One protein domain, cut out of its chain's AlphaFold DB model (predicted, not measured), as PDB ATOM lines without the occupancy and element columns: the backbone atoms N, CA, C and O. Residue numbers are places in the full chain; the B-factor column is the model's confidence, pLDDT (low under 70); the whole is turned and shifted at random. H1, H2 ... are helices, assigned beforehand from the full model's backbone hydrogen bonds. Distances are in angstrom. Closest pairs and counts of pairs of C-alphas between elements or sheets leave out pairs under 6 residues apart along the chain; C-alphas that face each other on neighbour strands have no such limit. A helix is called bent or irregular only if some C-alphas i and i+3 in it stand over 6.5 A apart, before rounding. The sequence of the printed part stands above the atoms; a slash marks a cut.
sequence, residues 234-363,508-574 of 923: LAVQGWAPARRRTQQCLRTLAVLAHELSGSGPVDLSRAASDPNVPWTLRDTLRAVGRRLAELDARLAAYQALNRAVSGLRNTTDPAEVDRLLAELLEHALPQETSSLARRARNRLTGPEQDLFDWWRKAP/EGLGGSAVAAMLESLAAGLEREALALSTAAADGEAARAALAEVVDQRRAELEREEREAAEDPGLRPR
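What this domain is: This is residues 234 to 363 and 508 to 574 of the 923 residues of the protein "Toll/interleukin-1 receptor domain-containing protein" of Actinomadura sp. NAK00032 (UniProt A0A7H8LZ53). The model is a long rod of helices, with H7 as a spine that runs through most of its length. H1, H3 and H5 pack on successive parts of H7; H2 folds back between H1 and H3, H4 folds back on H3 and packs on H5, and residues 355 to 363, of which 355 to 361 belong to H6, stick out near one end. The printed part has 197 residues with seven named helices, H1 to H7 in chain order, and no named strand: the class is all helix. The whole is extended, with a radius of gyration of the C-alphas of 27.5 A and spans of 94 by 36 by 22 A.

How they stand to each other: H7, residues 512 to 567, and H3, residues 279 to 314, are the hubs, touching three helices each. H7 touches H3 with its residues 519 to 544 alone, at a shallow tilt of 27 degrees, opposite ways; their closest C-alphas, of Val 309 and Ala 523, are 5.3 A apart. With residues 544 to 562 alone H7 touches H1, residues 234 to 261, at a shallow tilt of 26 degrees, opposite ways, closest at the C-alphas of Ala 257 and Ala 548, 4.8 A. With residues 515 to 526 alone it touches H5, residues 335 to 348, at a steep tilt of 48 degrees, closest at the C-alphas of Leu 340 and Leu 522, 6.4 A. H2, residues 268 to 273, forms a helical hairpin with H1, closest at the C-alphas of Thr 252 and Ala 271, 6.3 A, and another with H3, closest at those of Ala 272 and Arg 282, 4.4 A. H4, residues 318 to 330, forms a hairpin with H3, closest at the C-alphas of Ala 308 and Leu 324, 6.2 A, and another with H5, closest at those of Asp 322 and Arg 345, 5.9 A. H6, residues 352 to 361, is close to H5 but not clearly touching, at a steep tilt of 69 degrees, only just short of about perpendicular; the closest C-alphas, of Asn 346 and Gln 353, are 7.3 A apart. H1 and H3 are apart. Every O i to N i+4 pair is within hydrogen-bond range in H2, H4, H5 and H6; in H1 it is 22 of 24, in H3 31 of 32 and in H7 51 of 52.

Where its parts are: H7 is 79.1 A long, with a kink of 25 degrees near residue 531, and ends at C-alpha 567 (-35.825, -32.478, 1.870). H3 is 51.9 A long. H1, 39.7 A long, begins at C-alpha 234 (-17.087, -34.484, 9.841) and is irregular: C-alphas 237 and 240 are 7.2 A apart. H5 is 20.1 A, H4 18.8 A, H6 14.4 A and H2 8.8 A long.

The domain as a whole: The two C-alphas farthest apart, of Pro 363 and Arg 574, are 94.4 A apart. Residues 364 to 507 are not printed; C-alphas 363 and 508 are 27.4 A apart across the cut. Of the links that are printed whole none is long. The mean pLDDT of the printed part is 74.8, and 48 residues are under 70, among them 508 to 516, 532 to 543 and 564 to 574.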
ATOM      1  N   LEU A 234     -16.475 -34.582   8.515       66.94
ATOM      2  CA  LEU A 234     -17.087 -34.484   9.841       66.94
ATOM      3  C   LEU A 234     -18.598 -34.249   9.755       66.94
ATOM      4  O   LEU A 234     -19.344 -34.888  10.490       66.94
ATOM      5  N   ALA A 235     -19.071 -33.398   8.837       69.62
ATOM      6  CA  ALA A 235     -20.505 -33.191   8.630       69.62
ATOM      7  C   ALA A 235     -21.208 -34.465   8.126       69.62
ATOM      8  O   ALA A 235     -22.311 -34.773   8.572       69.62
ATOM      9  N   VAL A 236     -20.557 -35.242   7.248       75.00
ATOM     10  CA  VAL A 236     -21.076 -36.543   6.784       75.00
ATOM     11  C   VAL A 236     -21.131 -37.562   7.922       75.00
ATOM     12  O   VAL A 236     -22.168 -38.184   8.124       75.00
ATOM     13  N   GLN A 237     -20.052 -37.706   8.698       78.50
ATOM     14  CA  GLN A 237     -19.997 -38.620   9.849       78.50
ATOM     15  C   GLN A 237     -20.954 -38.207  10.978       78.50
ATOM     16  O   GLN A 237     -21.471 -39.049  11.709       78.50
ATOM     17  N   GLY A 238     -21.187 -36.904  11.135       81.00
ATOM     18  CA  GLY A 238     -22.074 -36.339  12.146       81.00
ATOM     19  C   GLY A 238     -23.558 -36.413  11.790       81.00
ATOM     20  O   GLY A 238     -24.384 -36.249  12.688       81.00
ATOM     21  N   TRP A 239     -23.910 -36.693  10.529       81.62
ATOM     22  CA  TRP A 239     -25.287 -36.645  10.034       81.62
ATOM     23  C   TRP A 239     -26.234 -37.604  10.767       81.62
ATOM     24  O   TRP A 239     -27.180 -37.155  11.417       81.62
ATOM     25  N   ALA A 240     -25.989 -38.919  10.717       83.25
ATOM     26  CA  ALA A 240     -26.874 -39.885  11.373       83.25
ATOM     27  C   ALA A 240     -26.899 -39.735  12.913       83.25
ATOM     28  O   ALA A 240     -27.984 -39.787  13.499       83.25
ATOM     29  N   PRO A 241     -25.765 -39.493  13.607       86.00
ATOM     30  CA  PRO A 241     -25.777 -39.162  15.033       86.00
ATOM     31  C   PRO A 241     -26.557 -37.889  15.385       86.00
ATOM     32  O   PRO A 241     -27.194 -37.852  16.434       86.00
ATOM     33  N   ALA A 242     -26.512 -36.839  14.557       81.88
ATOM     34  CA  ALA A 242     -27.290 -35.618  14.784       81.88
ATOM     35  C   ALA A 242     -28.794 -35.908  14.730       81.88
ATOM     36  O   ALA A 242     -29.492 -35.618  15.696       81.88
ATOM     37  N   ARG A 243     -29.254 -36.611  13.688       81.81
ATOM     38  CA  ARG A 243     -30.658 -37.034  13.546       81.81
ATOM     39  C   ARG A 243     -31.145 -37.861  14.735       81.81
ATOM     40  O   ARG A 243     -32.244 -37.642  15.233       81.81
ATOM     41  N   ARG A 244     -30.312 -38.780  15.245       84.81
ATOM     42  CA  ARG A 244     -30.648 -39.588  16.435       84.81
ATOM     43  C   ARG A 244     -30.835 -38.731  17.680       84.81
ATOM     44  O   ARG A 244     -31.761 -38.975  18.448       84.81
ATOM     45  N   ARG A 245     -29.986 -37.718  17.869       84.88
ATOM     46  CA  ARG A 245     -30.120 -36.768  18.980       84.88
ATOM     47  C   ARG A 245     -31.397 -35.942  18.852       84.88
ATOM     48  O   ARG A 245     -32.116 -35.818  19.839       84.88
ATOM     49  N   THR A 246     -31.724 -35.454  17.653       83.62
ATOM     50  CA  THR A 246     -32.979 -34.724  17.436       83.62
ATOM     51  C   THR A 246     -34.197 -35.608  17.682       83.62
ATOM     52  O   THR A 246     -35.111 -35.190  18.385       83.62
ATOM     53  N   GLN A 247     -34.198 -36.854  17.192       84.00
ATOM     54  CA  GLN A 247     -35.284 -37.800  17.463       84.00
ATOM     55  C   GLN A 247     -35.436 -38.067  18.966       84.00
ATOM     56  O   GLN A 247     -36.555 -38.072  19.473       84.00
ATOM     57  N   GLN A 248     -34.331 -38.246  19.694       86.00
ATOM     58  CA  GLN A 248     -34.371 -38.416  21.146       86.00
ATOM     59  C   GLN A 248     -34.955 -37.179  21.840       86.00
ATOM     60  O   GLN A 248     -35.809 -37.317  22.712       86.00
ATOM     61  N   CYS A 249     -34.565 -35.976  21.412       86.94
ATOM     62  CA  CYS A 249     -35.147 -34.735  21.913       86.94
ATOM     63  C   CYS A 249     -36.655 -34.658  21.624       86.94
ATOM     64  O   CYS A 249     -37.424 -34.344  22.527       86.94
ATOM     65  N   LEU A 250     -37.100 -34.981  20.404       85.31
ATOM     66  CA  LEU A 250     -38.521 -35.000  20.036       85.31
ATOM     67  C   LEU A 250     -39.324 -35.954  20.926       85.31
ATOM     68  O   LEU A 250     -40.396 -35.576  21.387       85.31
ATOM     69  N   ARG A 251     -38.795 -37.149  21.219       86.25
ATOM     70  CA  ARG A 251     -39.410 -38.107  22.155       86.25
ATOM     71  C   ARG A 251     -39.525 -37.529  23.559       86.25
ATOM     72  O   ARG A 251     -40.611 -37.531  24.126       86.25
ATOM     73  N   THR A 252     -38.431 -36.992  24.101       86.25
ATOM     74  CA  THR A 252     -38.420 -36.392  25.442       86.25
ATOM     75  C   THR A 252     -39.429 -35.247  25.549       86.25
ATOM     76  O   THR A 252     -40.176 -35.183  26.522       86.25
ATOM     77  N   LEU A 253     -39.511 -34.374  24.538       86.00
ATOM     78  CA  LEU A 253     -40.475 -33.271  24.518       86.00
ATOM     79  C   LEU A 253     -41.917 -33.745  24.318       86.00
ATOM     80  O   LEU A 253     -42.813 -33.198  24.949       86.00
ATOM     81  N   ALA A 254     -42.160 -34.756  23.481       83.56
ATOM     82  CA  ALA A 254     -43.502 -35.292  23.260       83.56
ATOM     83  C   ALA A 254     -44.057 -35.996  24.508       83.56
ATOM     84  O   ALA A 254     -45.210 -35.772  24.872       83.56
ATOM     85  N   VAL A 255     -43.230 -36.793  25.197       82.00
ATOM     86  CA  VAL A 255     -43.587 -37.407  26.487       82.00
ATOM     87  C   VAL A 255     -43.872 -36.326  27.520       82.00
ATOM     88  O   VAL A 255     -44.916 -36.360  28.163       82.00
ATOM     89  N   LEU A 256     -43.005 -35.317  27.612       84.00
ATOM     90  CA  LEU A 256     -43.195 -34.215  28.543       84.00
ATOM     91  C   LEU A 256     -44.479 -33.414  28.259       84.00
ATOM     92  O   LEU A 256     -45.216 -33.091  29.186       84.00
ATOM     93  N   ALA A 257     -44.763 -33.092  26.995       81.31
ATOM     94  CA  ALA A 257     -45.987 -32.389  26.612       81.31
ATOM     95  C   ALA A 257     -47.239 -33.212  26.957       81.31
ATOM     96  O   ALA A 257     -48.236 -32.656  27.422       81.31
ATOM     97  N   HIS A 258     -47.176 -34.536  26.774       79.81
ATOM     98  CA  HIS A 258     -48.257 -35.442  27.153       79.81
ATOM     99  C   HIS A 258     -48.471 -35.475  28.673       79.81
ATOM    100  O   HIS A 258     -49.600 -35.299  29.126       79.81
ATOM    101  N   GLU A 259     -47.401 -35.618  29.461       79.19
ATOM    102  CA  GLU A 259     -47.458 -35.586  30.930       79.19
ATOM    103  C   GLU A 259     -48.015 -34.251  31.454       79.19
ATOM    104  O   GLU A 259     -48.892 -34.244  32.314       79.19
ATOM    105  N   LEU A 260     -47.571 -33.121  30.889       78.69
ATOM    106  CA  LEU A 260     -48.047 -31.776  31.247       78.69
ATOM    107  C   LEU A 260     -49.513 -31.516  30.893       78.69
ATOM    108  O   LEU A 260     -50.144 -30.668  31.522       78.69
ATOM    109  N   SER A 261     -50.041 -32.229  29.897       73.75
ATOM    110  CA  SER A 261     -51.456 -32.158  29.520       73.75
ATOM    111  C   SER A 261     -52.353 -32.995  30.441       73.75
ATOM    112  O   SER A 261     -53.573 -32.852  30.403       73.75
ATOM    113  N   GLY A 262     -51.767 -33.870  31.263       71.50
ATOM    114  CA  GLY A 262     -52.477 -34.686  32.240       71.50
ATOM    115  C   GLY A 262     -52.722 -33.976  33.577       71.50
ATOM    116  O   GLY A 262     -52.176 -32.915  33.881       71.50
ATOM    117  N   SER A 263     -53.544 -34.601  34.420       63.03
ATOM    118  CA  SER A 263     -53.902 -34.088  35.754       63.03
ATOM    119  C   SER A 263     -52.916 -34.497  36.863       63.03
ATOM    120  O   SER A 263     -53.078 -34.079  38.008       63.03
ATOM    121  N   GLY A 264     -51.930 -35.344  36.551       66.12
ATOM    122  CA  GLY A 264     -50.977 -35.899  37.516       66.12
ATOM    123  C   GLY A 264     -49.747 -35.013  37.764       66.12
ATOM    124  O   GLY A 264     -49.494 -34.077  37.007       66.12
ATOM    125  N   PRO A 265     -48.961 -35.305  38.818       67.31
ATOM    126  CA  PRO A 265     -47.680 -34.644  39.042       67.31
ATOM    127  C   PRO A 265     -46.703 -34.983  37.910       67.31
ATOM    128  O   PRO A 265     -46.607 -36.136  37.490       67.31
ATOM    129  N   VAL A 266     -45.957 -33.980  37.447       75.44
ATOM    130  CA  VAL A 266     -45.025 -34.112  36.317       75.44
ATOM    131  C   VAL A 266     -43.593 -33.925  36.792       75.44
ATOM    132  O   VAL A 266     -43.254 -32.905  37.397       75.44
ATOM    133  N   ASP A 267     -42.724 -34.885  36.474       79.25
ATOM    134  CA  ASP A 267     -41.303 -34.787  36.788       79.25
ATOM    135  C   ASP A 267     -40.515 -34.107  35.659       79.25
ATOM    136  O   ASP A 267     -39.964 -34.732  34.750       79.25
ATOM    137  N   LEU A 268     -40.392 -32.784  35.766       84.50
ATOM    138  CA  LEU A 268     -39.599 -31.976  34.836       84.50
ATOM    139  C   LEU A 268     -38.087 -32.235  34.925       84.50
ATOM    140  O   LEU A 268     -37.343 -31.819  34.029       84.50
ATOM    141  N   SER A 269     -37.600 -32.902  35.977       80.62
ATOM    142  CA  SER A 269     -36.165 -33.111  36.195       80.62
ATOM    143  C   SER A 269     -35.549 -34.046  35.156       80.62
ATOM    144  O   SER A 269     -34.410 -33.822  34.731       80.62
ATOM    145  N   ARG A 270     -36.324 -35.026  34.675       82.19
ATOM    146  CA  ARG A 270     -35.915 -35.959  33.621       82.19
ATOM    147  C   ARG A 270     -35.576 -35.216  32.331       82.19
ATOM    148  O   ARG A 270     -34.457 -35.330  31.834       82.19
ATOM    149  N   ALA A 271     -36.498 -34.390  31.836       83.62
ATOM    150  CA  ALA A 271     -36.287 -33.596  30.625       83.62
ATOM    151  C   ALA A 271     -35.199 -32.523  30.812       83.62
ATOM    152  O   ALA A 271     -34.391 -32.282  29.918       83.62
ATOM    153  N   ALA A 272     -35.111 -31.920  32.001       85.38
ATOM    154  CA  ALA A 272     -34.070 -30.948  32.328       85.38
ATOM    155  C   ALA A 272     -32.647 -31.541  32.428       85.38
ATOM    156  O   ALA A 272     -31.660 -30.790  32.405       85.38
ATOM    157  N   SER A 273     -32.539 -32.863  32.566       84.69
ATOM    158  CA  SER A 273     -31.274 -33.600  32.666       84.69
ATOM    159  C   SER A 273     -30.861 -34.264  31.351       84.69
ATOM    160  O   SER A 273     -29.697 -34.632  31.205       84.69
ATOM    161  N   ASP A 274     -31.769 -34.375  30.377       83.00
ATOM    162  CA  ASP A 274     -31.485 -34.982  29.076       83.00
ATOM    163  C   ASP A 274     -30.519 -34.097  28.260       83.00
ATOM    164  O   ASP A 274     -30.864 -32.966  27.908       83.00
ATOM    165  N   PRO A 275     -29.300 -34.568  27.932       82.44
ATOM    166  CA  PRO A 275     -28.322 -33.772  27.193       82.44
ATOM    167  C   PRO A 275     -28.761 -33.438  25.760       82.44
ATOM    168  O   PRO A 275     -28.179 -32.535  25.159       82.44
ATOM    169  N   ASN A 276     -29.761 -34.138  25.215       84.62
ATOM    170  CA  ASN A 276     -30.298 -33.881  23.880       84.62
ATOM    171  C   ASN A 276     -31.299 -32.720  23.862       84.62
ATOM    172  O   ASN A 276     -31.576 -32.181  22.793       84.62
ATOM    173  N   VAL A 277     -31.813 -32.306  25.026       83.19
ATOM    174  CA  VAL A 277     -32.691 -31.137  25.142       83.19
ATOM    175  C   VAL A 277     -31.840 -29.855  25.124       83.19
ATOM    176  O   VAL A 277     -30.855 -29.759  25.874       83.19
ATOM    177  N   PRO A 278     -32.200 -28.837  24.310       78.69
ATOM    178  CA  PRO A 278     -31.476 -27.571  24.250       78.69
ATOM    179  C   PRO A 278     -31.249 -26.969  25.638       78.69
ATOM    180  O   PRO A 278     -32.146 -26.958  26.479       78.69
ATOM    181  N   TRP A 279     -30.040 -26.461  25.891       74.19
ATOM    182  CA  TRP A 279     -29.660 -25.951  27.214       74.19
ATOM    183  C   TRP A 279     -30.574 -24.812  27.694       74.19
ATOM    184  O   TRP A 279     -30.933 -24.787  28.868       74.19
ATOM    185  N   THR A 280     -31.020 -23.947  26.777       71.94
ATOM    186  CA  THR A 280     -31.977 -22.866  27.050       71.94
ATOM    187  C   THR A 280     -33.276 -23.411  27.634       71.94
ATOM    188  O   THR A 280     -33.737 -22.945  28.672       71.94
ATOM    189  N   LEU A 281     -33.829 -24.457  27.013       77.75
ATOM    190  CA  LEU A 281     -35.045 -25.111  27.480       77.75
ATOM    191  C   LEU A 281     -34.808 -25.856  28.797       77.75
ATOM    192  O   LEU A 281     -35.648 -25.784  29.688       77.75
ATOM    193  N   ARG A 282     -33.656 -26.518  28.976       83.44
ATOM    194  CA  ARG A 282     -33.323 -27.197  30.240       83.44
ATOM    195  C   ARG A 282     -33.315 -26.241  31.430       83.44
ATOM    196  O   ARG A 282     -33.847 -26.588  32.482       83.44
ATOM    197  N   ASP A 283     -32.747 -25.048  31.280       74.81
ATOM    198  CA  ASP A 283     -32.717 -24.049  32.352       74.81
ATOM    199  C   ASP A 283     -34.124 -23.543  32.690       74.81
ATOM    200  O   ASP A 283     -34.490 -23.476  33.871       74.81
ATOM    201  N   THR A 284     -34.946 -23.284  31.669       76.38
ATOM    202  CA  THR A 284     -36.363 -22.945  31.845       76.38
ATOM    203  C   THR A 284     -37.120 -24.063  32.562       76.38
ATOM    204  O   THR A 284     -37.808 -23.791  33.543       76.38
ATOM    205  N   LEU A 285     -36.947 -25.324  32.154       83.44
ATOM    206  CA  LEU A 285     -37.597 -26.479  32.781       83.44
ATOM    207  C   LEU A 285     -37.195 -26.643  34.253       83.44
ATOM    208  O   LEU A 285     -38.060 -26.907  35.084       83.44
ATOM    209  N   ARG A 286     -35.924 -26.417  34.627       82.62
ATOM    210  CA  ARG A 286     -35.511 -26.430  36.049       82.62
ATOM    211  C   ARG A 286     -36.158 -25.302  36.843       82.62
ATOM    212  O   ARG A 286     -36.559 -25.505  37.991       82.62
ATOM    213  N   ALA A 287     -36.228 -24.103  36.267       75.69
ATOM    214  CA  ALA A 287     -36.831 -22.952  36.927       75.69
ATOM    215  C   ALA A 287     -38.337 -23.159  37.149       75.69
ATOM    216  O   ALA A 287     -38.811 -23.009  38.276       75.69
ATOM    217  N   VAL A 288     -39.055 -23.570  36.102       79.00
ATOM    218  CA  VAL A 288     -40.498 -23.827  36.151       79.00
ATOM    219  C   VAL A 288     -40.812 -25.057  37.002       79.00
ATOM    220  O   VAL A 288     -41.742 -25.006  37.798       79.00
ATOM    221  N   GLY A 289     -39.996 -26.114  36.943       82.44
ATOM    222  CA  GLY A 289     -40.164 -27.324  37.754       82.44
ATOM    223  C   GLY A 289     -40.158 -27.073  39.252       82.44
ATOM    224  O   GLY A 289     -41.018 -27.588  39.958       82.44
ATOM    225  N   ARG A 290     -39.276 -26.196  39.745       79.50
ATOM    226  CA  ARG A 290     -39.308 -25.790  41.161       79.50
ATOM    227  C   ARG A 290     -40.616 -25.096  41.534       79.50
ATOM    228  O   ARG A 290     -41.137 -25.328  42.620       79.50
ATOM    229  N   ARG A 291     -41.143 -24.256  40.639       78.06
ATOM    230  CA  ARG A 291     -42.386 -23.520  40.878       78.06
ATOM    231  C   ARG A 291     -43.615 -24.422  40.795       78.06
ATOM    232  O   ARG A 291     -44.497 -24.289  41.632       78.06
ATOM    233  N   LEU A 292     -43.664 -25.341  39.832       78.56
ATOM    234  CA  LEU A 292     -44.743 -26.322  39.715       78.56
ATOM    235  C   LEU A 292     -44.765 -27.273  40.911       78.56
ATOM    236  O   LEU A 292     -45.823 -27.440  41.500       78.56
ATOM    237  N   ALA A 293     -43.611 -27.770  41.365       79.81
ATOM    238  CA  ALA A 293     -43.534 -28.588  42.577       79.81
ATOM    239  C   ALA A 293     -44.057 -27.845  43.825       79.81
ATOM    240  O   ALA A 293     -44.743 -28.431  44.661       79.81
ATOM    241  N   GLU A 294     -43.777 -26.542  43.943       78.75
ATOM    242  CA  GLU A 294     -44.340 -25.703  45.005       78.75
ATOM    243  C   GLU A 294     -45.871 -25.574  44.890       78.75
ATOM    244  O   GLU A 294     -46.571 -25.627  45.902       78.75
ATOM    245  N   LEU A 295     -46.403 -25.405  43.676       74.25
ATOM    246  CA  LEU A 295     -47.844 -25.288  43.426       74.25
ATOM    247  C   LEU A 295     -48.579 -26.620  43.631       74.25
ATOM    248  O   LEU A 295     -49.635 -26.625  44.257       74.25
ATOM    249  N   ASP A 296     -48.003 -27.743  43.206       73.19
ATOM    250  CA  ASP A 296     -48.556 -29.082  43.439       73.19
ATOM    251  C   ASP A 296     -48.556 -29.422  44.940       73.19
ATOM    252  O   ASP A 296     -49.540 -29.954  45.457       73.19
ATOM    253  N   ALA A 297     -47.519 -29.023  45.689       76.81
ATOM    254  CA  ALA A 297     -47.508 -29.144  47.150       76.81
ATOM    255  C   ALA A 297     -48.616 -28.301  47.814       76.81
ATOM    256  O   ALA A 297     -49.256 -28.751  48.767       76.81
ATOM    257  N   ARG A 298     -48.886 -27.094  47.296       73.12
ATOM    258  CA  ARG A 298     -50.002 -26.247  47.755       73.12
ATOM    259  C   ARG A 298     -51.367 -26.852  47.411       73.12
ATOM    260  O   ARG A 298     -52.271 -26.778  48.240       73.12
ATOM    261  N   LEU A 299     -51.516 -27.468  46.236       72.12
ATOM    262  CA  LEU A 299     -52.732 -28.182  45.833       72.12
ATOM    263  C   LEU A 299     -52.986 -29.407  46.727       72.12
ATOM    264  O   LEU A 299     -54.107 -29.604  47.193       72.12
ATOM    265  N   ALA A 300     -51.951 -30.188  47.038       74.56
ATOM    266  CA  ALA A 300     -52.060 -31.306  47.973       74.56
ATOM    267  C   ALA A 300     -52.475 -30.832  49.380       74.56
ATOM    268  O   ALA A 300     -53.348 -31.435  50.009       74.56
ATOM    269  N   ALA A 301     -51.911 -29.712  49.850       72.12
ATOM    270  CA  ALA A 301     -52.305 -29.091  51.114       72.12
ATOM    271  C   ALA A 301     -53.773 -28.624  51.099       72.12
ATOM    272  O   ALA A 301     -54.508 -28.885  52.047       72.12
ATOM    273  N   TYR A 302     -54.229 -28.006  50.005       74.88
ATOM    274  CA  TYR A 302     -55.636 -27.647  49.804       74.88
ATOM    275  C   TYR A 302     -56.569 -28.860  49.890       74.88
ATOM    276  O   TYR A 302     -57.561 -28.829  50.620       74.88
ATOM    277  N   GLN A 303     -56.248 -29.943  49.179       74.44
ATOM    278  CA  GLN A 303     -57.054 -31.165  49.178       74.44
ATOM    279  C   GLN A 303     -57.120 -31.801  50.574       74.44
ATOM    280  O   GLN A 303     -58.189 -32.241  51.001       74.44
ATOM    281  N   ALA A 304     -56.006 -31.821  51.312       75.56
ATOM    282  CA  ALA A 304     -55.977 -32.284  52.700       75.56
ATOM    283  C   ALA A 304     -56.872 -31.424  53.610       75.56
ATOM    284  O   ALA A 304     -57.702 -31.966  54.340       75.56
ATOM    285  N   LEU A 305     -56.779 -30.096  53.498       75.75
ATOM    286  CA  LEU A 305     -57.607 -29.156  54.256       75.75
ATOM    287  C   LEU A 305     -59.102 -29.318  53.961       75.75
ATOM    288  O   LEU A 305     -59.900 -29.385  54.892       75.75
ATOM    289  N   ASN A 306     -59.493 -29.448  52.693       77.25
ATOM    290  CA  ASN A 306     -60.891 -29.671  52.313       77.25
ATOM    291  C   ASN A 306     -61.450 -30.986  52.862       77.25
ATOM    292  O   ASN A 306     -62.598 -31.029  53.317       77.25
ATOM    293  N   ARG A 307     -60.648 -32.060  52.840       80.44
ATOM    294  CA  ARG A 307     -61.027 -33.338  53.459       80.44
ATOM    295  C   ARG A 307     -61.228 -33.177  54.963       80.44
ATOM    296  O   ARG A 307     -62.235 -33.652  55.481       80.44
ATOM    297  N   ALA A 308     -60.334 -32.458  55.637       76.56
ATOM    298  CA  ALA A 308     -60.440 -32.198  57.068       76.56
ATOM    299  C   ALA A 308     -61.672 -31.344  57.424       76.56
ATOM    300  O   ALA A 308     -62.406 -31.696  58.341       76.56
ATOM    301  N   VAL A 309     -61.954 -30.273  56.672       80.69
ATOM    302  CA  VAL A 309     -63.161 -29.438  56.843       80.69
ATOM    303  C   VAL A 309     -64.432 -30.264  56.663       80.69
ATOM    304  O   VAL A 309     -65.332 -30.209  57.502       80.69
ATOM    305  N   SER A 310     -64.490 -31.061  55.594       80.50
ATOM    306  CA  SER A 310     -65.635 -31.935  55.317       80.50
ATOM    307  C   SER A 310     -65.816 -32.973  56.425       80.50
ATOM    308  O   SER A 310     -66.934 -33.202  56.879       80.50
ATOM    309  N   GLY A 311     -64.718 -33.562  56.906       82.12
ATOM    310  CA  GLY A 311     -64.726 -34.495  58.029       82.12
ATOM    311  C   GLY A 311     -65.264 -33.858  59.309       82.12
ATOM    312  O   GLY A 311     -66.182 -34.402  59.912       82.12
ATOM    313  N   LEU A 312     -64.757 -32.678  59.684       79.94
ATOM    314  CA  LEU A 312     -65.159 -31.964  60.902       79.94
ATOM    315  C   LEU A 312     -66.636 -31.546  60.905       79.94
ATOM    316  O   LEU A 312     -67.239 -31.508  61.973       79.94
ATOM    317  N   ARG A 313     -67.220 -31.236  59.740       77.94
ATOM    318  CA  ARG A 313     -68.648 -30.891  59.623       77.94
ATOM    319  C   ARG A 313     -69.575 -32.099  59.644       77.94
ATOM    320  O   ARG A 313     -70.695 -32.005  60.137       77.94
ATOM    321  N   ASN A 314     -69.119 -33.218  59.092       78.38
ATOM    322  CA  ASN A 314     -69.963 -34.392  58.878       78.38
ATOM    323  C   ASN A 314     -69.876 -35.420  60.008       78.38
ATOM    324  O   ASN A 314     -70.660 -36.368  60.019       78.38
ATOM    325  N   THR A 315     -68.946 -35.254  60.952       75.31
ATOM    326  CA  THR A 315     -68.809 -36.153  62.097       75.31
ATOM    327  C   THR A 315     -69.179 -35.472  63.406       75.31
ATOM    328  O   THR A 315     -68.736 -34.372  63.725       75.31
ATOM    329  N   THR A 316     -69.983 -36.168  64.201       66.81
ATOM    330  CA  THR A 316     -70.259 -35.826  65.601       66.81
ATOM    331  C   THR A 316     -69.564 -36.786  66.565       66.81
ATOM    332  O   THR A 316     -69.760 -36.671  67.772       66.81
ATOM    333  N   ASP A 317     -68.789 -37.748  66.049       70.06
ATOM    334  CA  ASP A 317     -68.059 -38.730  66.853       70.06
ATOM    335  C   ASP A 317     -66.787 -38.098  67.453       70.06
ATOM    336  O   ASP A 317     -65.876 -37.731  66.707       70.06
ATOM    337  N   PRO A 318     -66.673 -37.979  68.789       65.38
ATOM    338  CA  PRO A 318     -65.518 -37.365  69.441       65.38
ATOM    339  C   PRO A 318     -64.170 -38.014  69.100       65.38
ATOM    340  O   PRO A 318     -63.164 -37.304  69.041       65.38
ATOM    341  N   ALA A 319     -64.130 -39.332  68.872       65.94
ATOM    342  CA  ALA A 319     -62.894 -40.039  68.525       65.94
ATOM    343  C   ALA A 319     -62.410 -39.660  67.118       65.94
ATOM    344  O   ALA A 319     -61.220 -39.445  66.881       65.94
ATOM    345  N   GLU A 320     -63.361 -39.516  66.200       74.44
ATOM    346  CA  GLU A 320     -63.114 -39.104  64.828       74.44
ATOM    347  C   GLU A 320     -62.683 -37.635  64.740       74.44
ATOM    348  O   GLU A 320     -61.748 -37.296  64.010       74.44
ATOM    349  N   VAL A 321     -63.300 -36.761  65.544       74.31
ATOM    350  CA  VAL A 321     -62.891 -35.355  65.653       74.31
ATOM    351  C   VAL A 321     -61.469 -35.234  66.214       74.31
ATOM    352  O   VAL A 321     -60.683 -34.455  65.679       74.31
ATOM    353  N   ASP A 322     -61.091 -35.998  67.250       75.94
ATOM    354  CA  ASP A 322     -59.714 -35.969  67.780       75.94
ATOM    355  C   ASP A 322     -58.686 -36.406  66.728       75.94
ATOM    356  O   ASP A 322     -57.656 -35.749  66.564       75.94
ATOM    357  N   ARG A 323     -58.993 -37.461  65.963       82.19
ATOM    358  CA  ARG A 323     -58.141 -37.950  64.875       82.19
ATOM    359  C   ARG A 323     -57.945 -36.894  63.783       82.19
ATOM    360  O   ARG A 323     -56.808 -36.622  63.404       82.19
ATOM    361  N   LEU A 324     -59.026 -36.257  63.326       82.31
ATOM    362  CA  LEU A 324     -58.972 -35.187  62.320       82.31
ATOM    363  C   LEU A 324     -58.219 -33.947  62.828       82.31
ATOM    364  O   LEU A 324     -57.451 -33.335  62.087       82.31
ATOM    365  N   LEU A 325     -58.394 -33.578  64.100       82.44
ATOM    366  CA  LEU A 325     -57.651 -32.475  64.719       82.44
ATOM    367  C   LEU A 325     -56.165 -32.804  64.905       82.44
ATOM    368  O   LEU A 325     -55.335 -31.898  64.840       82.44
ATOM    369  N   ALA A 326     -55.817 -34.070  65.147       80.69
ATOM    370  CA  ALA A 326     -54.433 -34.524  65.204       80.69
ATOM    371  C   ALA A 326     -53.754 -34.405  63.833       80.69
ATOM    372  O   ALA A 326     -52.698 -33.786  63.752       80.69
ATOM    373  N   GLU A 327     -54.406 -34.900  62.779       81.56
ATOM    374  CA  GLU A 327     -53.938 -34.807  61.389       81.56
ATOM    375  C   GLU A 327     -53.754 -33.341  60.955       81.56
ATOM    376  O   GLU A 327     -52.708 -32.958  60.434       81.56
ATOM    377  N   LEU A 328     -54.711 -32.464  61.280       81.50
ATOM    378  CA  LEU A 328     -54.601 -31.023  61.020       81.50
ATOM    379  C   LEU A 328     -53.384 -30.373  61.695       81.50
ATOM    380  O   LEU A 328     -52.763 -29.483  61.114       81.50
ATOM    381  N   LEU A 329     -53.038 -30.791  62.915       81.00
ATOM    382  CA  LEU A 329     -51.910 -30.235  63.673       81.00
ATOM    383  C   LEU A 329     -50.537 -30.711  63.169       81.00
ATOM    384  O   LEU A 329     -49.527 -30.132  63.578       81.00
ATOM    385  N   GLU A 330     -50.486 -31.715  62.291       80.12
ATOM    386  CA  GLU A 330     -49.266 -32.127  61.583       80.12
ATOM    387  C   GLU A 330     -48.953 -31.212  60.386       80.12
ATOM    388  O   GLU A 330     -47.805 -31.129  59.944       80.12
ATOM    389  N   HIS A 331     -49.946 -30.465  59.893       74.00
ATOM    390  CA  HIS A 331     -49.779 -29.498  58.812       74.00
ATOM    391  C   HIS A 331     -49.361 -28.108  59.323       74.00
ATOM    392  O   HIS A 331     -49.685 -27.683  60.435       74.00
ATOM    393  N   ALA A 332     -48.647 -27.354  58.482       67.62
ATOM    394  CA  ALA A 332     -48.229 -25.985  58.778       67.62
ATOM    395  C   ALA A 332     -49.414 -25.002  58.667       67.62
ATOM    396  O   ALA A 332     -49.576 -24.317  57.660       67.62
ATOM    397  N   LEU A 333     -50.249 -24.950  59.709       72.31
ATOM    398  CA  LEU A 333     -51.400 -24.049  59.807       72.31
ATOM    399  C   LEU A 333     -51.008 -22.662  60.354       72.31
ATOM    400  O   LEU A 333     -50.117 -22.561  61.210       72.31
ATOM    401  N   PRO A 334     -51.722 -21.589  59.971       75.81
ATOM    402  CA  PRO A 334     -51.633 -20.289  60.621       75.81
ATOM    403  C   PRO A 334     -51.842 -20.372  62.131       75.81
ATOM    404  O   PRO A 334     -52.574 -21.218  62.656       75.81
ATOM    405  N   GLN A 335     -51.178 -19.469  62.855       74.75
ATOM    406  CA  GLN A 335     -51.104 -19.511  64.314       74.75
ATOM    407  C   GLN A 335     -52.489 -19.510  64.976       74.75
ATOM    408  O   GLN A 335     -52.697 -20.233  65.954       74.75
ATOM    409  N   GLU A 336     -53.439 -18.740  64.444       73.81
ATOM    410  CA  GLU A 336     -54.816 -18.675  64.944       73.81
ATOM    411  C   GLU A 336     -55.542 -20.016  64.776       73.81
ATOM    412  O   GLU A 336     -56.090 -20.545  65.748       73.81
ATOM    413  N   THR A 337     -55.459 -20.603  63.582       76.06
ATOM    414  CA  THR A 337     -56.090 -21.868  63.187       76.06
ATOM    415  C   THR A 337     -55.536 -23.044  63.996       76.06
ATOM    416  O   THR A 337     -56.290 -23.792  64.618       76.06
ATOM    417  N   SER A 338     -54.209 -23.138  64.126       78.00
ATOM    418  CA  SER A 338     -53.537 -24.143  64.967       78.00
ATOM    419  C   SER A 338     -53.870 -23.979  66.461       78.00
ATOM    420  O   SER A 338     -54.035 -24.966  67.181       78.00
ATOM    421  N   SER A 339     -54.031 -22.741  66.946       75.31
ATOM    422  CA  SER A 339     -54.433 -22.473  68.335       75.31
ATOM    423  C   SER A 339     -55.896 -22.842  68.602       75.31
ATOM    424  O   SER A 339     -56.230 -23.307  69.691       75.31
ATOM    425  N   LEU A 340     -56.794 -22.632  67.635       75.62
ATOM    426  CA  LEU A 340     -58.187 -23.087  67.692       75.62
ATOM    427  C   LEU A 340     -58.279 -24.617  67.670       75.62
ATOM    428  O   LEU A 340     -58.930 -25.172  68.552       75.62
ATOM    429  N   ALA A 341     -57.561 -25.286  66.763       78.06
ATOM    430  CA  ALA A 341     -57.512 -26.747  66.680       78.06
ATOM    431  C   ALA A 341     -57.002 -27.382  67.985       78.06
ATOM    432  O   ALA A 341     -57.648 -28.275  68.531       78.06
ATOM    433  N   ARG A 342     -55.911 -26.858  68.567       76.62
ATOM    434  CA  ARG A 342     -55.404 -27.310  69.879       76.62
ATOM    435  C   ARG A 342     -56.416 -27.119  71.007       76.62
ATOM    436  O   ARG A 342     -56.577 -28.004  71.840       76.62
ATOM    437  N   ARG A 343     -57.107 -25.975  71.047       70.69
ATOM    438  CA  ARG A 343     -58.130 -25.708  72.072       70.69
ATOM    439  C   ARG A 343     -59.353 -26.613  71.917       70.69
ATOM    440  O   ARG A 343     -59.879 -27.060  72.929       70.69
ATOM    441  N   ALA A 344     -59.792 -26.880  70.687       72.56
ATOM    442  CA  ALA A 344     -60.883 -27.814  70.410       72.56
ATOM    443  C   ALA A 344     -60.497 -29.239  70.836       72.56
ATOM    444  O   ALA A 344     -61.244 -29.880  71.569       72.56
ATOM    445  N   ARG A 345     -59.281 -29.673  70.486       75.62
ATOM    446  CA  ARG A 345     -58.730 -30.981  70.855       75.62
ATOM    447  C   ARG A 345     -58.634 -31.176  72.370       75.62
ATOM    448  O   ARG A 345     -59.133 -32.161  72.894       75.62
ATOM    449  N   ASN A 346     -58.100 -30.190  73.094       69.50
ATOM    450  CA  ASN A 346     -58.002 -30.240  74.559       69.50
ATOM    451  C   ASN A 346     -59.374 -30.291  75.257       69.50
ATOM    452  O   ASN A 346     -59.488 -30.848  76.344       69.50
ATOM    453  N   ARG A 347     -60.420 -29.712  74.649       67.50
ATOM    454  CA  ARG A 347     -61.795 -29.785  75.174       67.50
ATOM    455  C   ARG A 347     -62.462 -31.135  74.912       67.50
ATOM    456  O   ARG A 347     -63.356 -31.506  75.665       67.50
ATOM    457  N   LEU A 348     -62.019 -31.875  73.895       60.78
ATOM    458  CA  LEU A 348     -62.488 -33.233  73.603       60.78
ATOM    459  C   LEU A 348     -61.872 -34.278  74.548       60.78
ATOM    460  O   LEU A 348     -62.499 -35.301  74.805       60.78
ATOM    461  N   THR A 349     -60.693 -34.009  75.124       60.44
ATOM    462  CA  THR A 349     -60.001 -34.936  76.043       60.44
ATOM    463  C   THR A 349     -60.419 -34.828  77.521       60.44
ATOM    464  O   THR A 349     -59.966 -35.640  78.322       60.44
ATOM    465  N   GLY A 350     -61.300 -33.884  77.886       67.88
ATOM    466  CA  GLY A 350     -61.933 -33.775  79.216       67.88
ATOM    467  C   GLY A 350     -61.106 -33.083  80.326       67.88
ATOM    468  O   GLY A 350     -59.920 -32.794  80.133       67.88
ATOM    469  N   PRO A 351     -61.713 -32.789  81.502       70.00
ATOM    470  CA  PRO A 351     -61.055 -32.118  82.642       70.00
ATOM    471  C   PRO A 351     -59.895 -32.918  83.264       70.00
ATOM    472  O   PRO A 351     -59.116 -32.386  84.060       70.00
ATOM    473  N   GLU A 352     -59.736 -34.184  82.881       75.25
ATOM    474  CA  GLU A 352     -58.601 -35.033  83.232       75.25
ATOM    475  C   GLU A 352     -57.279 -34.476  82.686       75.25
ATOM    476  O   GLU A 352     -56.247 -34.584  83.347       75.25
ATOM    477  N   GLN A 353     -57.294 -33.814  81.525       72.81
ATOM    478  CA  GLN A 353     -56.074 -33.256  80.943       72.81
ATOM    479  C   GLN A 353     -55.551 -32.044  81.735       72.81
ATOM    480  O   GLN A 353     -54.339 -31.921  81.927       72.81
ATOM    481  N   ASP A 354     -56.442 -31.200  82.270       73.81
ATOM    482  CA  ASP A 354     -56.077 -30.092  83.167       73.81
ATOM    483  C   ASP A 354     -55.412 -30.617  84.450       73.81
ATOM    484  O   ASP A 354     -54.414 -30.059  84.923       73.81
ATOM    485  N   LEU A 355     -55.926 -31.731  84.988       78.38
ATOM    486  CA  LEU A 355     -55.302 -32.448  86.100       78.38
ATOM    487  C   LEU A 355     -53.932 -33.004  85.708       78.38
ATOM    488  O   LEU A 355     -52.971 -32.812  86.450       78.38
ATOM    489  N   PHE A 356     -53.802 -33.648  84.546       81.50
ATOM    490  CA  PHE A 356     -52.535 -34.240  84.104       81.50
ATOM    491  C   PHE A 356     -51.452 -33.180  83.893       81.50
ATOM    492  O   PHE A 356     -50.300 -33.374  84.294       81.50
ATOM    493  N   ASP A 357     -51.809 -32.041  83.307       77.25
ATOM    494  CA  ASP A 357     -50.886 -30.934  83.083       77.25
ATOM    495  C   ASP A 357     -50.487 -30.242  84.384       77.25
ATOM    496  O   ASP A 357     -49.308 -29.902  84.562       77.25
ATOM    497  N   TRP A 358     -51.422 -30.096  85.326       84.88
ATOM    498  CA  TRP A 358     -51.096 -29.649  86.675       84.88
ATOM    499  C   TRP A 358     -50.177 -30.648  87.390       84.88
ATOM    500  O   TRP A 358     -49.127 -30.251  87.889       84.88
ATOM    501  N   TRP A 359     -50.476 -31.950  87.371       83.81
ATOM    502  CA  TRP A 359     -49.672 -32.996  88.016       83.81
ATOM    503  C   TRP A 359     -48.247 -33.104  87.472       83.81
ATOM    504  O   TRP A 359     -47.313 -33.357  88.239       83.81
ATOM    505  N   ARG A 360     -48.049 -32.880  86.168       76.31
ATOM    506  CA  ARG A 360     -46.707 -32.825  85.562       76.31
ATOM    507  C   ARG A 360     -45.892 -31.626  86.046       76.31
ATOM    508  O   ARG A 360     -44.668 -31.715  86.104       76.31
ATOM    509  N   LYS A 361     -46.554 -30.519  86.397       74.81
ATOM    510  CA  LYS A 361     -45.924 -29.237  86.758       74.81
ATOM    511  C   LYS A 361     -45.977 -28.922  88.261       74.81
ATOM    512  O   LYS A 361     -45.364 -27.945  88.687       74.81
ATOM    513  N   ALA A 362     -46.669 -29.734  89.062       75.00
ATOM    514  CA  ALA A 362     -46.919 -29.491  90.479       75.00
ATOM    515  C   ALA A 362     -45.605 -29.433  91.297       75.00
ATOM    516  O   ALA A 362     -44.891 -30.439  91.398       75.00
ATOM    517  N   PRO A 363     -45.287 -28.292  91.941       66.69
ATOM    518  CA  PRO A 363     -44.016 -28.085  92.639       66.69
ATOM    519  C   PRO A 363     -43.784 -29.018  93.833       66.69
ATOM    520  O   PRO A 363     -42.635 -29.225  94.218       66.69
ATOM    521  N   GLU A 508     -69.653 -28.069  83.378       60.06
ATOM    522  CA  GLU A 508     -69.281 -27.505  82.076       60.06
ATOM    523  C   GLU A 508     -70.339 -27.812  81.016       60.06
ATOM    524  O   GLU A 508     -70.406 -27.106  80.009       60.06
ATOM    525  N   GLY A 509     -71.191 -28.814  81.270       47.56
ATOM    526  CA  GLY A 509     -72.097 -29.374  80.290       47.56
ATOM    527  C   GLY A 509     -71.304 -29.964  79.128       47.56
ATOM    528  O   GLY A 509     -70.305 -29.421  78.655       47.56
ATOM    529  N   LEU A 510     -71.776 -31.067  78.566       44.22
ATOM    530  CA  LEU A 510     -71.447 -31.358  77.178       44.22
ATOM    531  C   LEU A 510     -72.094 -30.257  76.338       44.22
ATOM    532  O   LEU A 510     -73.213 -30.389  75.847       44.22
ATOM    533  N   GLY A 511     -71.399 -29.131  76.208       48.22
ATOM    534  CA  GLY A 511     -71.693 -28.107  75.239       48.22
ATOM    535  C   GLY A 511     -71.387 -28.678  73.867       48.22
ATOM    536  O   GLY A 511     -70.424 -28.251  73.235       48.22
ATOM    537  N   GLY A 512     -72.237 -29.592  73.391       53.03
ATOM    538  CA  GLY A 512     -72.342 -29.904  71.973       53.03
ATOM    539  C   GLY A 512     -72.426 -28.607  71.170       53.03
ATOM    540  O   GLY A 512     -71.796 -28.509  70.137       53.03
ATOM    541  N   SER A 513     -73.044 -27.552  71.725       55.22
ATOM    542  CA  SER A 513     -73.063 -26.191  71.168       55.22
ATOM    543  C   SER A 513     -71.711 -25.449  71.199       55.22
ATOM    544  O   SER A 513     -71.340 -24.843  70.203       55.22
ATOM    545  N   ALA A 514     -70.935 -25.492  72.290       60.97
ATOM    546  CA  ALA A 514     -69.688 -24.718  72.401       60.97
ATOM    547  C   ALA A 514     -68.519 -25.358  71.635       60.97
ATOM    548  O   ALA A 514     -67.724 -24.651  71.013       60.97
ATOM    549  N   VAL A 515     -68.422 -26.692  71.671       66.00
ATOM    550  CA  VAL A 515     -67.469 -27.439  70.841       66.00
ATOM    551  C   VAL A 515     -67.902 -27.365  69.379       66.00
ATOM    552  O   VAL A 515     -67.056 -27.035  68.559       66.00
ATOM    553  N   ALA A 516     -69.193 -27.518  69.043       67.12
ATOM    554  CA  ALA A 516     -69.654 -27.310  67.664       67.12
ATOM    555  C   ALA A 516     -69.403 -25.879  67.171       67.12
ATOM    556  O   ALA A 516     -68.941 -25.713  66.054       67.12
ATOM    557  N   ALA A 517     -69.603 -24.844  67.993       72.00
ATOM    558  CA  ALA A 517     -69.293 -23.465  67.611       72.00
ATOM    559  C   ALA A 517     -67.788 -23.245  67.374       72.00
ATOM    560  O   ALA A 517     -67.401 -22.499  66.474       72.00
ATOM    561  N   MET A 518     -66.920 -23.902  68.153       72.94
ATOM    562  CA  MET A 518     -65.472 -23.882  67.912       72.94
ATOM    563  C   MET A 518     -65.074 -24.666  66.665       72.94
ATOM    564  O   MET A 518     -64.209 -24.197  65.931       72.94
ATOM    565  N   LEU A 519     -65.677 -25.833  66.435       76.75
ATOM    566  CA  LEU A 519     -65.440 -26.649  65.247       76.75
ATOM    567  C   LEU A 519     -65.945 -25.941  63.987       76.75
ATOM    568  O   LEU A 519     -65.233 -25.935  62.992       76.75
ATOM    569  N   GLU A 520     -67.080 -25.243  64.047       80.62
ATOM    570  CA  GLU A 520     -67.576 -24.394  62.957       80.62
ATOM    571  C   GLU A 520     -66.688 -23.169  62.727       80.62
ATOM    572  O   GLU A 520     -66.372 -22.829  61.591       80.62
ATOM    573  N   SER A 521     -66.208 -22.519  63.790       80.25
ATOM    574  CA  SER A 521     -65.251 -21.415  63.653       80.25
ATOM    575  C   SER A 521     -63.916 -21.881  63.059       80.25
ATOM    576  O   SER A 521     -63.325 -21.170  62.244       80.25
ATOM    577  N   LEU A 522     -63.459 -23.081  63.431       80.81
ATOM    578  CA  LEU A 522     -62.285 -23.728  62.855       80.81
ATOM    579  C   LEU A 522     -62.525 -24.088  61.382       80.81
ATOM    580  O   LEU A 522     -61.698 -23.733  60.549       80.81
ATOM    581  N   ALA A 523     -63.662 -24.705  61.051       81.12
ATOM    582  CA  ALA A 523     -64.054 -25.036  59.683       81.12
ATOM    583  C   ALA A 523     -64.111 -23.781  58.800       81.12
ATOM    584  O   ALA A 523     -63.465 -23.745  57.761       81.12
ATOM    585  N   ALA A 524     -64.760 -22.704  59.253       80.31
ATOM    586  CA  ALA A 524     -64.821 -21.430  58.531       80.31
ATOM    587  C   ALA A 524     -63.450 -20.728  58.394       80.31
ATOM    588  O   ALA A 524     -63.211 -19.959  57.457       80.31
ATOM    589  N   GLY A 525     -62.530 -20.942  59.341       78.75
ATOM    590  CA  GLY A 525     -61.137 -20.501  59.228       78.75
ATOM    591  C   GLY A 525     -60.386 -21.262  58.136       78.75
ATOM    592  O   GLY A 525     -59.810 -20.647  57.240       78.75
ATOM    593  N   LEU A 526     -60.473 -22.591  58.177       77.69
ATOM    594  CA  LEU A 526     -59.850 -23.493  57.210       77.69
ATOM    595  C   LEU A 526     -60.435 -23.322  55.798       77.69
ATOM    596  O   LEU A 526     -59.688 -23.384  54.831       77.69
ATOM    597  N   GLU A 527     -61.730 -23.025  55.653       77.81
ATOM    598  CA  GLU A 527     -62.363 -22.728  54.357       77.81
ATOM    599  C   GLU A 527     -61.791 -21.473  53.694       77.81
ATOM    600  O   GLU A 527     -61.583 -21.449  52.480       77.81
ATOM    601  N   ARG A 528     -61.497 -20.427  54.474       78.69
ATOM    602  CA  ARG A 528     -60.854 -19.212  53.950       78.69
ATOM    603  C   ARG A 528     -59.435 -19.496  53.462       78.69
ATOM    604  O   ARG A 528     -59.039 -18.980  52.418       78.69
ATOM    605  N   GLU A 529     -58.693 -20.331  54.184       73.69
ATOM    606  CA  GLU A 529     -57.368 -20.791  53.753       73.69
ATOM    607  C   GLU A 529     -57.450 -21.683  52.510       73.69
ATOM    608  O   GLU A 529     -56.692 -21.492  51.559       73.69
ATOM    609  N   ALA A 530     -58.416 -22.602  52.469       72.69
ATOM    610  CA  ALA A 530     -58.654 -23.470  51.327       72.69
ATOM    611  C   ALA A 530     -59.016 -22.655  50.075       72.69
ATOM    612  O   ALA A 530     -58.483 -22.904  48.996       72.69
ATOM    613  N   LEU A 531     -59.843 -21.615  50.205       73.12
ATOM    614  CA  LEU A 531     -60.172 -20.717  49.099       73.12
ATOM    615  C   LEU A 531     -58.926 -20.003  48.546       73.12
ATOM    616  O   LEU A 531     -58.748 -19.951  47.329       73.12
ATOM    617  N   ALA A 532     -58.038 -19.508  49.413       69.88
ATOM    618  CA  ALA A 532     -56.785 -18.869  48.999       69.88
ATOM    619  C   ALA A 532     -55.809 -19.847  48.314       69.88
ATOM    620  O   ALA A 532     -55.058 -19.463  47.416       69.88
ATOM    621  N   LEU A 533     -55.822 -21.123  48.705       68.38
ATOM    622  CA  LEU A 533     -55.038 -22.163  48.038       68.38
ATOM    623  C   LEU A 533     -55.676 -22.620  46.716       68.38
ATOM    624  O   LEU A 533     -54.948 -22.963  45.787       68.38
ATOM    625  N   SER A 534     -57.005 -22.555  46.582       67.62
ATOM    626  CA  SER A 534     -57.713 -22.917  45.343       67.62
ATOM    627  C   SER A 534     -57.363 -22.002  44.163       67.62
ATOM    628  O   SER A 534     -57.269 -22.464  43.027       67.62
ATOM    629  N   THR A 535     -57.095 -20.716  44.412       69.38
ATOM    630  CA  THR A 535     -56.622 -19.799  43.363       69.38
ATOM    631  C   THR A 535     -55.205 -20.153  42.918       69.38
ATOM    632  O   THR A 535     -54.932 -20.169  41.725       69.38
ATOM    633  N   ALA A 536     -54.331 -20.534  43.856       64.31
ATOM    634  CA  ALA A 536     -52.979 -20.987  43.531       64.31
ATOM    635  C   ALA A 536     -52.973 -22.328  42.773       64.31
ATOM    636  O   ALA A 536     -52.114 -22.545  41.922       64.31
ATOM    637  N   ALA A 537     -53.931 -23.216  43.053       64.88
ATOM    638  CA  ALA A 537     -54.133 -24.448  42.293       64.88
ATOM    639  C   ALA A 537     -54.536 -24.169  40.835       64.88
ATOM    640  O   ALA A 537     -53.933 -24.726  39.920       64.88
ATOM    641  N   ALA A 538     -55.487 -23.252  40.621       67.19
ATOM    642  CA  ALA A 538     -55.884 -22.826  39.280       67.19
ATOM    643  C   ALA A 538     -54.719 -22.173  38.513       67.19
ATOM    644  O   ALA A 538     -54.537 -22.436  37.324       67.19
ATOM    645  N   ASP A 539     -53.886 -21.379  39.197       68.44
ATOM    646  CA  ASP A 539     -52.658 -20.820  38.620       68.44
ATOM    647  C   ASP A 539     -51.648 -21.922  38.243       68.44
ATOM    648  O   ASP A 539     -50.956 -21.808  37.234       68.44
ATOM    649  N   GLY A 540     -51.571 -23.000  39.030       69.12
ATOM    650  CA  GLY A 540     -50.727 -24.166  38.759       69.12
ATOM    651  C   GLY A 540     -51.160 -24.953  37.527       69.12
ATOM    652  O   GLY A 540     -50.328 -25.246  36.672       69.12
ATOM    653  N   GLU A 541     -52.453 -25.234  37.384       69.94
ATOM    654  CA  GLU A 541     -53.002 -25.877  36.183       69.94
ATOM    655  C   GLU A 541     -52.826 -25.002  34.939       69.94
ATOM    656  O   GLU A 541     -52.405 -25.490  33.890       69.94
ATOM    657  N   ALA A 542     -53.070 -23.692  35.060       68.50
ATOM    658  CA  ALA A 542     -52.827 -22.744  33.977       68.50
ATOM    659  C   ALA A 542     -51.339 -22.692  33.586       68.50
ATOM    660  O   ALA A 542     -51.016 -22.667  32.398       68.50
ATOM    661  N   ALA A 543     -50.429 -22.723  34.564       69.75
ATOM    662  CA  ALA A 543     -48.991 -22.767  34.321       69.75
ATOM    663  C   ALA A 543     -48.549 -24.084  33.661       69.75
ATOM    664  O   ALA A 543     -47.713 -24.045  32.758       69.75
ATOM    665  N   ARG A 544     -49.117 -25.232  34.063       74.38
ATOM    666  CA  ARG A 544     -48.865 -26.531  33.413       74.38
ATOM    667  C   ARG A 544     -49.325 -26.526  31.960       74.38
ATOM    668  O   ARG A 544     -48.536 -26.878  31.090       74.38
ATOM    669  N   ALA A 545     -50.539 -26.050  31.692       71.12
ATOM    670  CA  ALA A 545     -51.070 -25.945  30.334       71.12
ATOM    671  C   ALA A 545     -50.230 -25.000  29.456       71.12
ATOM    672  O   ALA A 545     -49.890 -25.340  28.325       71.12
ATOM    673  N   ALA A 546     -49.829 -23.839  29.986       69.00
ATOM    674  CA  ALA A 546     -48.959 -22.908  29.267       69.00
ATOM    675  C   ALA A 546     -47.578 -23.516  28.972       69.00
ATOM    676  O   ALA A 546     -47.034 -23.323  27.885       69.00
ATOM    677  N   LEU A 547     -47.008 -24.270  29.918       77.56
ATOM    678  CA  LEU A 547     -45.746 -24.969  29.698       77.56
ATOM    679  C   LEU A 547     -45.891 -26.091  28.662       77.56
ATOM    680  O   LEU A 547     -44.999 -26.239  27.829       77.56
ATOM    681  N   ALA A 548     -46.990 -26.852  28.694       77.19
ATOM    682  CA  ALA A 548     -47.282 -27.892  27.707       77.19
ATOM    683  C   ALA A 548     -47.258 -27.316  26.285       77.19
ATOM    684  O   ALA A 548     -46.615 -27.883  25.404       77.19
ATOM    685  N   GLU A 549     -47.878 -26.149  26.097       73.88
ATOM    686  CA  GLU A 549     -47.921 -25.457  24.810       73.88
ATOM    687  C   GLU A 549     -46.530 -25.004  24.349       73.88
ATOM    688  O   GLU A 549     -46.148 -25.240  23.206       73.88
ATOM    689  N   VAL A 550     -45.724 -24.414  25.238       75.38
ATOM    690  CA  VAL A 550     -44.348 -23.997  24.905       75.38
ATOM    691  C   VAL A 550     -43.478 -25.199  24.524       75.38
ATOM    692  O   VAL A 550     -42.698 -25.133  23.568       75.38
ATOM    693  N   VAL A 551     -43.600 -26.304  25.265       80.12
ATOM    694  CA  VAL A 551     -42.874 -27.549  24.982       80.12
ATOM    695  C   VAL A 551     -43.301 -28.119  23.629       80.12
ATOM    696  O   VAL A 551     -42.438 -28.507  22.837       80.12
ATOM    697  N   ASP A 552     -44.601 -28.131  23.330       77.38
ATOM    698  CA  ASP A 552     -45.107 -28.644  22.059       77.38
ATOM    699  C   ASP A 552     -44.755 -27.738  20.872       77.38
ATOM    700  O   ASP A 552     -44.359 -28.245  19.822       77.38
ATOM    701  N   GLN A 553     -44.791 -26.413  21.039       75.94
ATOM    702  CA  GLN A 553     -44.323 -25.472  20.024       75.94
ATOM    703  C   GLN A 553     -42.859 -25.750  19.679       75.94
ATOM    704  O   GLN A 553     -42.512 -25.892  18.503       75.94
ATOM    705  N   ARG A 554     -41.996 -25.905  20.693       80.69
ATOM    706  CA  ARG A 554     -40.577 -26.183  20.448       80.69
ATOM    707  C   ARG A 554     -40.360 -27.544  19.789       80.69
ATOM    708  O   ARG A 554     -39.492 -27.679  18.930       80.69
ATOM    709  N   ARG A 555     -41.151 -28.553  20.161       84.62
ATOM    710  CA  ARG A 555     -41.153 -29.862  19.495       84.62
ATOM    711  C   ARG A 555     -41.553 -29.731  18.020       84.62
ATOM    712  O   ARG A 555     -40.881 -30.301  17.169       84.62
ATOM    713  N   ALA A 556     -42.604 -28.973  17.709       74.62
ATOM    714  CA  ALA A 556     -43.089 -28.768  16.344       74.62
ATOM    715  C   ALA A 556     -42.086 -27.998  15.466       74.62
ATOM    716  O   ALA A 556     -41.943 -28.305  14.282       74.62
ATOM    717  N   GLU A 557     -41.369 -27.026  16.036       77.62
ATOM    718  CA  GLU A 557     -40.243 -26.354  15.375       77.62
ATOM    719  C   GLU A 557     -39.142 -27.356  15.012       77.62
ATOM    720  O   GLU A 557     -38.767 -27.448  13.847       77.62
ATOM    721  N   LEU A 558     -38.698 -28.177  15.971       77.94
ATOM    722  CA  LEU A 558     -37.677 -29.206  15.735       77.94
ATOM    723  C   LEU A 558     -38.121 -30.253  14.705       77.94
ATOM    724  O   LEU A 558     -37.325 -30.701  13.885       77.94
ATOM    725  N   GLU A 559     -39.393 -30.652  14.728       77.19
ATOM    726  CA  GLU A 559     -39.944 -31.592  13.752       77.19
ATOM    727  C   GLU A 559     -39.924 -30.999  12.335       77.19
ATOM    728  O   GLU A 559     -39.590 -31.695  11.373       77.19
ATOM    729  N   ARG A 560     -40.243 -29.707  12.205       74.69
ATOM    730  CA  ARG A 560     -40.178 -28.979  10.935       74.69
ATOM    731  C   ARG A 560     -38.742 -28.843  10.445       74.69
ATOM    732  O   ARG A 560     -38.488 -29.177   9.293       74.69
ATOM    733  N   GLU A 561     -37.820 -28.430  11.313       74.12
ATOM    734  CA  GLU A 561     -36.384 -28.331  11.011       74.12
ATOM    735  C   GLU A 561     -35.834 -29.680  10.512       74.12
ATOM    736  O   GLU A 561     -35.113 -29.740   9.516       74.12
ATOM    737  N   GLU A 562     -36.226 -30.791  11.144       73.56
ATOM    738  CA  GLU A 562     -35.866 -32.138  10.697       73.56
ATOM    739  C   GLU A 562     -36.441 -32.463   9.312       73.56
ATOM    740  O   GLU A 562     -35.733 -33.020   8.462       73.56
ATOM    741  N   ARG A 563     -37.709 -32.122   9.067       70.12
ATOM    742  CA  ARG A 563     -38.385 -32.375   7.788       70.12
ATOM    743  C   ARG A 563     -37.731 -31.566   6.660       70.12
ATOM    744  O   ARG A 563     -37.296 -32.149   5.666       70.12
ATOM    745  N   GLU A 564     -37.530 -30.269   6.878       69.69
ATOM    746  CA  GLU A 564     -36.840 -29.351   5.964       69.69
ATOM    747  C   GLU A 564     -35.410 -29.814   5.686       69.69
ATOM    748  O   GLU A 564     -35.032 -29.974   4.531       69.69
ATOM    749  N   ALA A 565     -34.626 -30.153   6.711       66.88
ATOM    750  CA  ALA A 565     -33.260 -30.631   6.513       66.88
ATOM    751  C   ALA A 565     -33.200 -31.963   5.743       66.88
ATOM    752  O   ALA A 565     -32.168 -32.318   5.169       66.88
ATOM    753  N   ALA A 566     -34.261 -32.776   5.790       63.97
ATOM    754  CA  ALA A 566     -34.308 -34.036   5.059       63.97
ATOM    755  C   ALA A 566     -34.616 -33.829   3.567       63.97
ATOM    756  O   ALA A 566     -34.142 -34.611   2.735       63.97
ATOM    757  N   GLU A 567     -35.361 -32.781   3.226       64.44
ATOM    758  CA  GLU A 567     -35.825 -32.478   1.870       64.44
ATOM    759  C   GLU A 567     -34.929 -31.455   1.152       64.44
ATOM    760  O   GLU A 567     -34.620 -31.659  -0.023       64.44
ATOM    761  N   ASP A 568     -34.421 -30.442   1.859       60.75
ATOM    762  CA  ASP A 568     -33.604 -29.355   1.317       60.75
ATOM    763  C   ASP A 568     -32.164 -29.812   0.987       60.75
ATOM    764  O   ASP A 568     -31.389 -30.179   1.881       60.75
ATOM    765  N   PRO A 569     -31.745 -29.762  -0.291       54.75
ATOM    766  CA  PRO A 569     -30.365 -30.021  -0.696       54.75
ATOM    767  C   PRO A 569     -29.333 -29.074  -0.061       54.75
ATOM    768  O   PRO A 569     -28.172 -29.458   0.068       54.75
ATOM    769  N   GLY A 570     -29.733 -27.857   0.324       52.91
ATOM    770  CA  GLY A 570     -28.883 -26.832   0.933       52.91
ATOM    771  C   GLY A 570     -28.515 -27.098   2.396       52.91
ATOM    772  O   GLY A 570     -27.456 -26.647   2.834       52.91
ATOM    773  N   LEU A 571     -29.340 -27.867   3.115       54.28
ATOM    774  CA  LEU A 571     -29.142 -28.258   4.520       54.28
ATOM    775  C   LEU A 571     -28.459 -29.629   4.680       54.28
ATOM    776  O   LEU A 571     -28.100 -30.032   5.788       54.28
ATOM    777  N   ARG A 572     -28.247 -30.356   3.576       65.62
ATOM    778  CA  ARG A 572     -27.460 -31.596   3.563       65.62
ATOM    779  C   ARG A 572     -25.960 -31.273   3.605       65.62
ATOM    780  O   ARG A 572     -25.539 -30.255   3.055       65.62
ATOM    781  N   PRO A 573     -25.124 -32.157   4.182       64.00
ATOM    782  CA  PRO A 573     -23.680 -32.057   4.052       64.00
ATOM    783  C   PRO A 573     -23.306 -31.922   2.575       64.00
ATOM    784  O   PRO A 573     -23.635 -32.789   1.760       64.00
ATOM    785  N   ARG A 574     -22.637 -30.820   2.221       60.88
ATOM    786  CA  ARG A 574     -22.124 -30.627   0.865       60.88
ATOM    787  C   ARG A 574     -21.051 -31.672   0.611       60.88
ATOM    788  O   ARG A 574     -20.030 -31.703   1.297       60.88
TER     789      ARG A 574